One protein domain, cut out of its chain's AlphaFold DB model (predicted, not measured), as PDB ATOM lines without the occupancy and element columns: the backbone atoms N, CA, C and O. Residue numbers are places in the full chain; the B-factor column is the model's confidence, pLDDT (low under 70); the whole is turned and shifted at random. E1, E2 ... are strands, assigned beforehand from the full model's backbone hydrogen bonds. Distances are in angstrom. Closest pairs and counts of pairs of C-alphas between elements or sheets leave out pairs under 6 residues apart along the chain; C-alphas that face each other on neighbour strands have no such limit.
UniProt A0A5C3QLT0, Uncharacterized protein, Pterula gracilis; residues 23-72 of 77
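This is residues 23 to 72 of the 77 residues of an uncharacterized protein of Pterula gracilis (UniProt A0A5C3QLT0). With little regular structure, this is a nearly straight line of two strands, E2 and E1, each paired with one partner: hairpin E2-E3 at one end, E1-E4 at the other, and loop 45 to 59 leading from E3 back to E4. The 50 printed residues have no named helix and four strands, E1 to E4 in chain order, in two antiparallel two-strand sheets; the class is all strand, with 14 residues in named elements. It is only just loose, close to compact, with a radius of gyration of the C-alphas of 12.1 A, spanning 36 by 25 by 22 A.

E2, residues 31 to 34, is 8.9 A long; E3, 41 to 44, 10.0 A. E1, 27 to 29, is 6.8 A, beginning at C-alpha 27 (-25.016, -26.548, -50.207); E4, 60 to 62, is 6.7 A, ending at C-alpha 62 (-24.782, -30.114, -47.563).

Hairpin E2 and E3 is antiparallel at 133 degrees, with N 41 and O 34 2.8 A apart, within hydrogen-bond range. E1 runs on into E2 at 15 degrees. E1 and E4 are antiparallel at 153 degrees, with N 28 and O 61 2.8 A apart, within hydrogen-bond range. E3 and E4 are apart.

The farthest C-alphas, Tyr 38 and Arg 64, are 36.2 A apart. The printed part has no cut; link E3 to E4 is long. Residues 36 and 38 to 57 have pLDDT under 70.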
ATOM      1  N   GLY A  23     -26.122 -22.009 -62.495       95.19
ATOM      2  CA  GLY A  23     -25.743 -22.883 -61.388       95.19
ATOM      3  C   GLY A  23     -26.495 -22.520 -60.107       95.19
ATOM      4  O   GLY A  23     -26.466 -21.367 -59.679       95.19
ATOM      5  N   ILE A  24     -27.131 -23.511 -59.481       94.94
ATOM      6  CA  ILE A  24     -27.754 -23.386 -58.158       94.94
ATOM      7  C   ILE A  24     -26.980 -24.298 -57.195       94.94
ATOM      8  O   ILE A  24     -26.897 -25.502 -57.454       94.94
ATOM      9  N   PRO A  25     -26.383 -23.767 -56.112       91.62
ATOM     10  CA  PRO A  25     -25.631 -24.588 -55.173       91.62
ATOM     11  C   PRO A  25     -26.574 -25.482 -54.361       91.62
ATOM     12  O   PRO A  25     -27.578 -25.022 -53.824       91.62
ATOM     13  N   LEU A  26     -26.214 -26.759 -54.228       92.69
ATOM     14  CA  LEU A  26     -26.887 -27.721 -53.343       92.69
ATOM     15  C   LEU A  26     -26.180 -27.830 -51.983       92.69
ATOM     16  O   LEU A  26     -26.108 -28.901 -51.382       92.69
ATOM     17  N   PHE A  27     -25.650 -26.706 -51.509       89.31
ATOM     18  CA  PHE A  27     -25.016 -26.548 -50.207       89.31
ATOM     19  C   PHE A  27     -25.283 -25.130 -49.687       89.31
ATOM     20  O   PHE A  27     -25.471 -24.197 -50.470       89.31
ATOM     21  N   GLY A  28     -25.298 -24.973 -48.368       87.25
ATOM     22  CA  GLY A  28     -25.306 -23.675 -47.700       87.25
ATOM     23  C   GLY A  28     -23.900 -23.257 -47.277       87.25
ATOM     24  O   GLY A  28     -23.027 -24.099 -47.077       87.25
ATOM     25  N   MET A  29     -23.696 -21.948 -47.130       85.62
ATOM     26  CA  MET A  29     -22.509 -21.370 -46.501       85.62
ATOM     27  C   MET A  29     -22.942 -20.647 -45.230       85.62
ATOM     28  O   MET A  29     -23.817 -19.779 -45.275       85.62
ATOM     29  N   SER A  30     -22.351 -21.035 -44.110       81.75
ATOM     30  CA  SER A  30     -22.574 -20.418 -42.808       81.75
ATOM     31  C   SER A  30     -21.527 -19.338 -42.528       81.75
ATOM     32  O   SER A  30     -20.427 -19.350 -43.080       81.75
ATOM     33  N   PHE A  31     -21.904 -18.374 -41.692       80.19
ATOM     34  CA  PHE A  31     -21.049 -17.270 -41.273       80.19
ATOM     35  C   PHE A  31     -21.233 -17.045 -39.785       80.19
ATOM     36  O   PHE A  31     -22.352 -17.121 -39.272       80.19
ATOM     37  N   GLU A  32     -20.146 -16.695 -39.119       77.81
ATOM     38  CA  GLU A  32     -20.136 -16.422 -37.691       77.81
ATOM     39  C   GLU A  32     -19.740 -14.975 -37.429       77.81
ATOM     40  O   GLU A  32     -19.120 -14.285 -38.252       77.81
ATOM     41  N   GLN A  33     -20.140 -14.493 -36.259       78.44
ATOM     42  CA  GLN A  33     -19.734 -13.177 -35.807       78.44
ATOM     43  C   GLN A  33     -18.319 -13.267 -35.239       78.44
ATOM     44  O   GLN A  33     -18.121 -13.702 -34.105       78.44
ATOM     45  N   VAL A  34     -17.345 -12.805 -36.012       73.38
ATOM     46  CA  VAL A  34     -15.939 -12.761 -35.605       73.38
ATOM     47  C   VAL A  34     -15.620 -11.429 -34.928       73.38
ATOM     48  O   VAL A  34     -16.245 -10.401 -35.194       73.38
ATOM     49  N   ARG A  35     -14.646 -11.423 -34.016       71.00
ATOM     50  CA  ARG A  35     -14.082 -10.179 -33.477       71.00
ATOM     51  C   ARG A  35     -12.886  -9.773 -34.329       71.00
ATOM     52  O   ARG A  35     -11.939 -10.539 -34.433       71.00
ATOM     53  N   ASP A  36     -12.943  -8.575 -34.895       69.25
ATOM     54  CA  ASP A  36     -11.811  -7.904 -35.532       69.25
ATOM     55  C   ASP A  36     -11.394  -6.663 -34.718       69.25
ATOM     56  O   ASP A  36     -12.039  -6.304 -33.723       69.25
ATOM     57  N   ASP A  37     -10.319  -6.005 -35.154       72.19
ATOM     58  CA  ASP A  37      -9.735  -4.827 -34.497       72.19
ATOM     59  C   ASP A  37     -10.665  -3.594 -34.492       72.19
ATOM     60  O   ASP A  37     -10.416  -2.631 -33.765       72.19
ATOM     61  N   TYR A  38     -11.757  -3.621 -35.265       63.09
ATOM     62  CA  TYR A  38     -12.733  -2.531 -35.388       63.09
ATOM     63  C   TYR A  38     -14.087  -2.836 -34.726       63.09
ATOM     64  O   TYR A  38     -14.953  -1.961 -34.654       63.09
ATOM     65  N   GLY A  39     -14.250  -4.033 -34.158       63.88
ATOM     66  CA  GLY A  39     -15.458  -4.477 -33.478       63.88
ATOM     67  C   GLY A  39     -16.429  -5.217 -34.403       63.88
ATOM     68  O   GLY A  39     -16.976  -4.651 -35.335       63.88
ATOM     69  N   LYS A  40     -16.729  -6.471 -34.038       62.47
ATOM     70  CA  LYS A  40     -17.766  -7.367 -34.598       62.47
ATOM     71  C   LYS A  40     -17.854  -7.367 -36.139       62.47
ATOM     72  O   LYS A  40     -18.720  -6.723 -36.727       62.47
ATOM     73  N   GLY A  41     -17.029  -8.196 -36.770       63.12
ATOM     74  CA  GLY A  41     -17.117  -8.531 -38.189       63.12
ATOM     75  C   GLY A  41     -18.011  -9.748 -38.469       63.12
ATOM     76  O   GLY A  41     -18.443 -10.466 -37.565       63.12
ATOM     77  N   ARG A  42     -18.276  -9.999 -39.755       63.00
ATOM     78  CA  ARG A  42     -18.820 -11.273 -40.260       63.00
ATOM     79  C   ARG A  42     -17.699 -11.994 -40.993       63.00
ATOM     80  O   ARG A  42     -17.171 -11.447 -41.959       63.00
ATOM     81  N   GLY A  43     -17.328 -13.173 -40.515       65.06
ATOM     82  CA  GLY A  43     -16.234 -13.968 -41.067       65.06
ATOM     83  C   GLY A  43     -16.714 -15.340 -41.534       65.06
ATOM     84  O   GLY A  43     -17.849 -15.727 -41.224       65.06
ATOM     85  N   PRO A  44     -15.868 -16.082 -42.272       65.81
ATOM     86  CA  PRO A  44     -16.027 -17.525 -42.393       65.81
ATOM     87  C   PRO A  44     -16.188 -18.112 -40.992       65.81
ATOM     88  O   PRO A  44     -15.548 -17.627 -40.056       65.81
ATOM     89  N   SER A  45     -17.046 -19.116 -40.849       66.38
ATOM     90  CA  SER A  45     -17.113 -19.874 -39.602       66.38
ATOM     91  C   SER A  45     -15.725 -20.383 -39.224       66.38
ATOM     92  O   SER A  45     -14.986 -20.836 -40.100       66.38
ATOM     93  N   ASP A  46     -15.380 -20.333 -37.944       65.06
ATOM     94  CA  ASP A  46     -14.083 -20.784 -37.429       65.06
ATOM     95  C   ASP A  46     -14.023 -22.304 -37.173       65.06
ATOM     96  O   ASP A  46     -13.067 -22.808 -36.586       65.06
ATOM     97  N   GLY A  47     -15.038 -23.029 -37.654       61.94
ATOM     98  CA  GLY A  47     -15.227 -24.464 -37.448       61.94
ATOM     99  C   GLY A  47     -16.272 -24.783 -36.383       61.94
ATOM    100  O   GLY A  47     -16.522 -25.957 -36.124       61.94
ATOM    101  N   SER A  48     -16.901 -23.775 -35.762       63.50
ATOM    102  CA  SER A  48     -17.974 -24.025 -34.794       63.50
ATOM    103  C   SER A  48     -19.298 -24.456 -35.444       63.50
ATOM    104  O   SER A  48     -20.056 -25.224 -34.844       63.50
ATOM    105  N   THR A  49     -19.579 -24.030 -36.681       62.44
ATOM    106  CA  THR A  49     -20.689 -24.577 -37.472       62.44
ATOM    107  C   THR A  49     -20.329 -25.938 -38.075       62.44
ATOM    108  O   THR A  49     -19.279 -26.068 -38.702       62.44
ATOM    109  N   PRO A  50     -21.213 -26.950 -37.950       65.31
ATOM    110  CA  PRO A  50     -20.982 -28.269 -38.531       65.31
ATOM    111  C   PRO A  50     -20.753 -28.201 -40.044       65.31
ATOM    112  O   PRO A  50     -21.645 -27.811 -40.801       65.31
ATOM    113  N   ASP A  51     -19.580 -28.623 -40.491       69.38
ATOM    114  CA  ASP A  51     -19.247 -28.882 -41.882       69.38
ATOM    115  C   ASP A  51     -19.598 -30.332 -42.253       69.38
ATOM    116  O   ASP A  51     -19.624 -31.232 -41.417       69.38
ATOM    117  N   THR A  52     -19.996 -30.566 -43.508       65.44
ATOM    118  CA  THR A  52     -20.496 -31.896 -43.943       65.44
ATOM    119  C   THR A  52     -19.594 -32.602 -44.946       65.44
ATOM    120  O   THR A  52     -19.857 -33.755 -45.274       65.44
ATOM    121  N   TRP A  53     -18.566 -31.920 -45.455       63.88
ATOM    122  CA  TRP A  53     -17.751 -32.424 -46.558       63.88
ATOM    123  C   TRP A  53     -16.304 -32.685 -46.133       63.88
ATOM    124  O   TRP A  53     -15.924 -33.846 -46.059       63.88
ATOM    125  N   ASN A  54     -15.514 -31.643 -45.857       62.72
ATOM    126  CA  ASN A  54     -14.105 -31.736 -45.466       62.72
ATOM    127  C   ASN A  54     -13.691 -30.485 -44.666       62.72
ATOM    128  O   ASN A  54     -14.092 -29.373 -45.027       62.72
ATOM    129  N   ASP A  55     -12.771 -30.672 -43.718       62.03
ATOM    130  CA  ASP A  55     -12.178 -29.630 -42.865       62.03
ATOM    131  C   ASP A  55     -11.489 -28.484 -43.649       62.03
ATOM    132  O   ASP A  55     -11.201 -27.423 -43.093       62.03
ATOM    133  N   ASP A  56     -11.190 -28.672 -44.944       61.62
ATOM    134  CA  ASP A  56     -10.521 -27.676 -45.793       61.62
ATOM    135  C   ASP A  56     -11.461 -26.573 -46.305       61.62
ATOM    136  O   ASP A  56     -10.993 -25.510 -46.726       61.62
ATOM    137  N   ILE A  57     -12.782 -26.785 -46.246       64.88
ATOM    138  CA  ILE A  57     -13.783 -25.793 -46.651       64.88
ATOM    139  C   ILE A  57     -14.793 -25.567 -45.528       64.88
ATOM    140  O   ILE A  57     -15.962 -25.960 -45.593       64.88
ATOM    141  N   ILE A  58     -14.311 -24.857 -44.513       70.69
ATOM    142  CA  ILE A  58     -15.051 -24.528 -43.299       70.69
ATOM    143  C   ILE A  58     -16.343 -23.766 -43.634       70.69
ATOM    144  O   ILE A  58     -16.360 -22.837 -44.449       70.69
ATOM    145  N   GLY A  59     -17.442 -24.176 -43.000       76.31
ATOM    146  CA  GLY A  59     -18.735 -23.500 -43.083       76.31
ATOM    147  C   GLY A  59     -19.624 -23.917 -44.246       76.31
ATOM    148  O   GLY A  59     -20.704 -23.336 -44.398       76.31
ATOM    149  N   ARG A  60     -19.223 -24.906 -45.059       81.31
ATOM    150  CA  ARG A  60     -20.107 -25.523 -46.058       81.31
ATOM    151  C   ARG A  60     -20.922 -26.655 -45.452       81.31
ATOM    152  O   ARG A  60     -20.372 -27.637 -44.956       81.31
ATOM    153  N   CYS A  61     -22.238 -26.546 -45.592       82.69
ATOM    154  CA  CYS A  61     -23.163 -27.591 -45.182       82.69
ATOM    155  C   CYS A  61     -23.901 -28.151 -46.398       82.69
ATOM    156  O   CYS A  61     -24.473 -27.380 -47.174       82.69
ATOM    157  N   ASP A  62     -23.948 -29.472 -46.546       87.19
ATOM    158  CA  ASP A  62     -24.782 -30.114 -47.563       87.19
ATOM    159  C   ASP A  62     -26.238 -29.676 -47.402       87.19
ATOM    160  O   ASP A  62     -26.771 -29.643 -46.292       87.19
ATOM    161  N   TYR A  63     -26.932 -29.406 -48.512       88.94
ATOM    162  CA  TYR A  63     -28.341 -28.996 -48.457       88.94
ATOM    163  C   TYR A  63     -29.219 -30.015 -47.715       88.94
ATOM    164  O   TYR A  63     -30.162 -29.641 -47.028       88.94
ATOM    165  N   ARG A  64     -28.880 -31.308 -47.797       89.50
ATOM    166  CA  ARG A  64     -29.598 -32.386 -47.097       89.50
ATOM    167  C   ARG A  64     -29.439 -32.345 -45.575       89.50
ATOM    168  O   ARG A  64     -30.260 -32.933 -44.882       89.50
ATOM    169  N   ALA A  65     -28.392 -31.696 -45.070       86.44
ATOM    170  CA  ALA A  65     -28.143 -31.515 -43.644       86.44
ATOM    171  C   ALA A  65     -28.780 -30.225 -43.095       86.44
ATOM    172  O   ALA A  65     -28.716 -29.972 -41.893       86.44
ATOM    173  N   LEU A  66     -29.384 -29.403 -43.963       87.38
ATOM    174  CA  LEU A  66     -30.013 -28.142 -43.595       87.38
ATOM    175  C   LEU A  66     -31.548 -28.276 -43.513       87.38
ATOM    176  O   LEU A  66     -32.149 -28.979 -44.327       87.38
ATOM    177  N   PRO A  67     -32.206 -27.560 -42.580       91.31
ATOM    178  CA  PRO A  67     -31.608 -26.730 -41.533       91.31
ATOM    179  C   PRO A  67     -30.974 -27.576 -40.416       91.31
ATOM    180  O   PRO A  67     -31.438 -28.670 -40.105       91.31
ATOM    181  N   LEU A  68     -29.929 -27.037 -39.786       84.44
ATOM    182  CA  LEU A  68     -29.286 -27.676 -38.637       84.44
ATOM    183  C   LEU A  68     -30.261 -27.782 -37.445       84.44
ATOM    184  O   LEU A  68     -31.157 -26.942 -37.305       84.44
ATOM    185  N   PRO A  69     -30.080 -28.755 -36.531       87.44
ATOM    186  CA  PRO A  69     -30.882 -28.843 -35.314       87.44
ATOM    187  C   PRO A  69     -30.928 -27.506 -34.558       87.44
ATOM    188  O   PRO A  69     -29.914 -26.824 -34.407       87.44
ATOM    189  N   GLY A  70     -32.120 -27.099 -34.120       88.81
ATOM    190  CA  GLY A  70     -32.334 -25.824 -33.421       88.81
ATOM    191  C   GLY A  70     -32.325 -24.567 -34.304       88.81
ATOM    192  O   GLY A  70     -32.596 -23.485 -33.791       88.81
ATOM    193  N   HIS A  71     -32.069 -24.685 -35.612       87.31
ATOM    194  CA  HIS A  71     -32.102 -23.562 -36.552       87.31
ATOM    195  C   HIS A  71     -33.442 -23.494 -37.293       87.31
ATOM    196  O   HIS A  71     -34.107 -24.507 -37.515       87.31
ATOM    197  N   LYS A  72     -33.847 -22.282 -37.692       90.81
ATOM    198  CA  LYS A  72     -35.125 -22.021 -38.364       90.81
ATOM    199  C   LYS A  72     -34.894 -21.360 -39.720       90.81
ATOM    200  O   LYS A  72     -34.091 -20.439 -39.834       90.81
TER     201      LYS A  72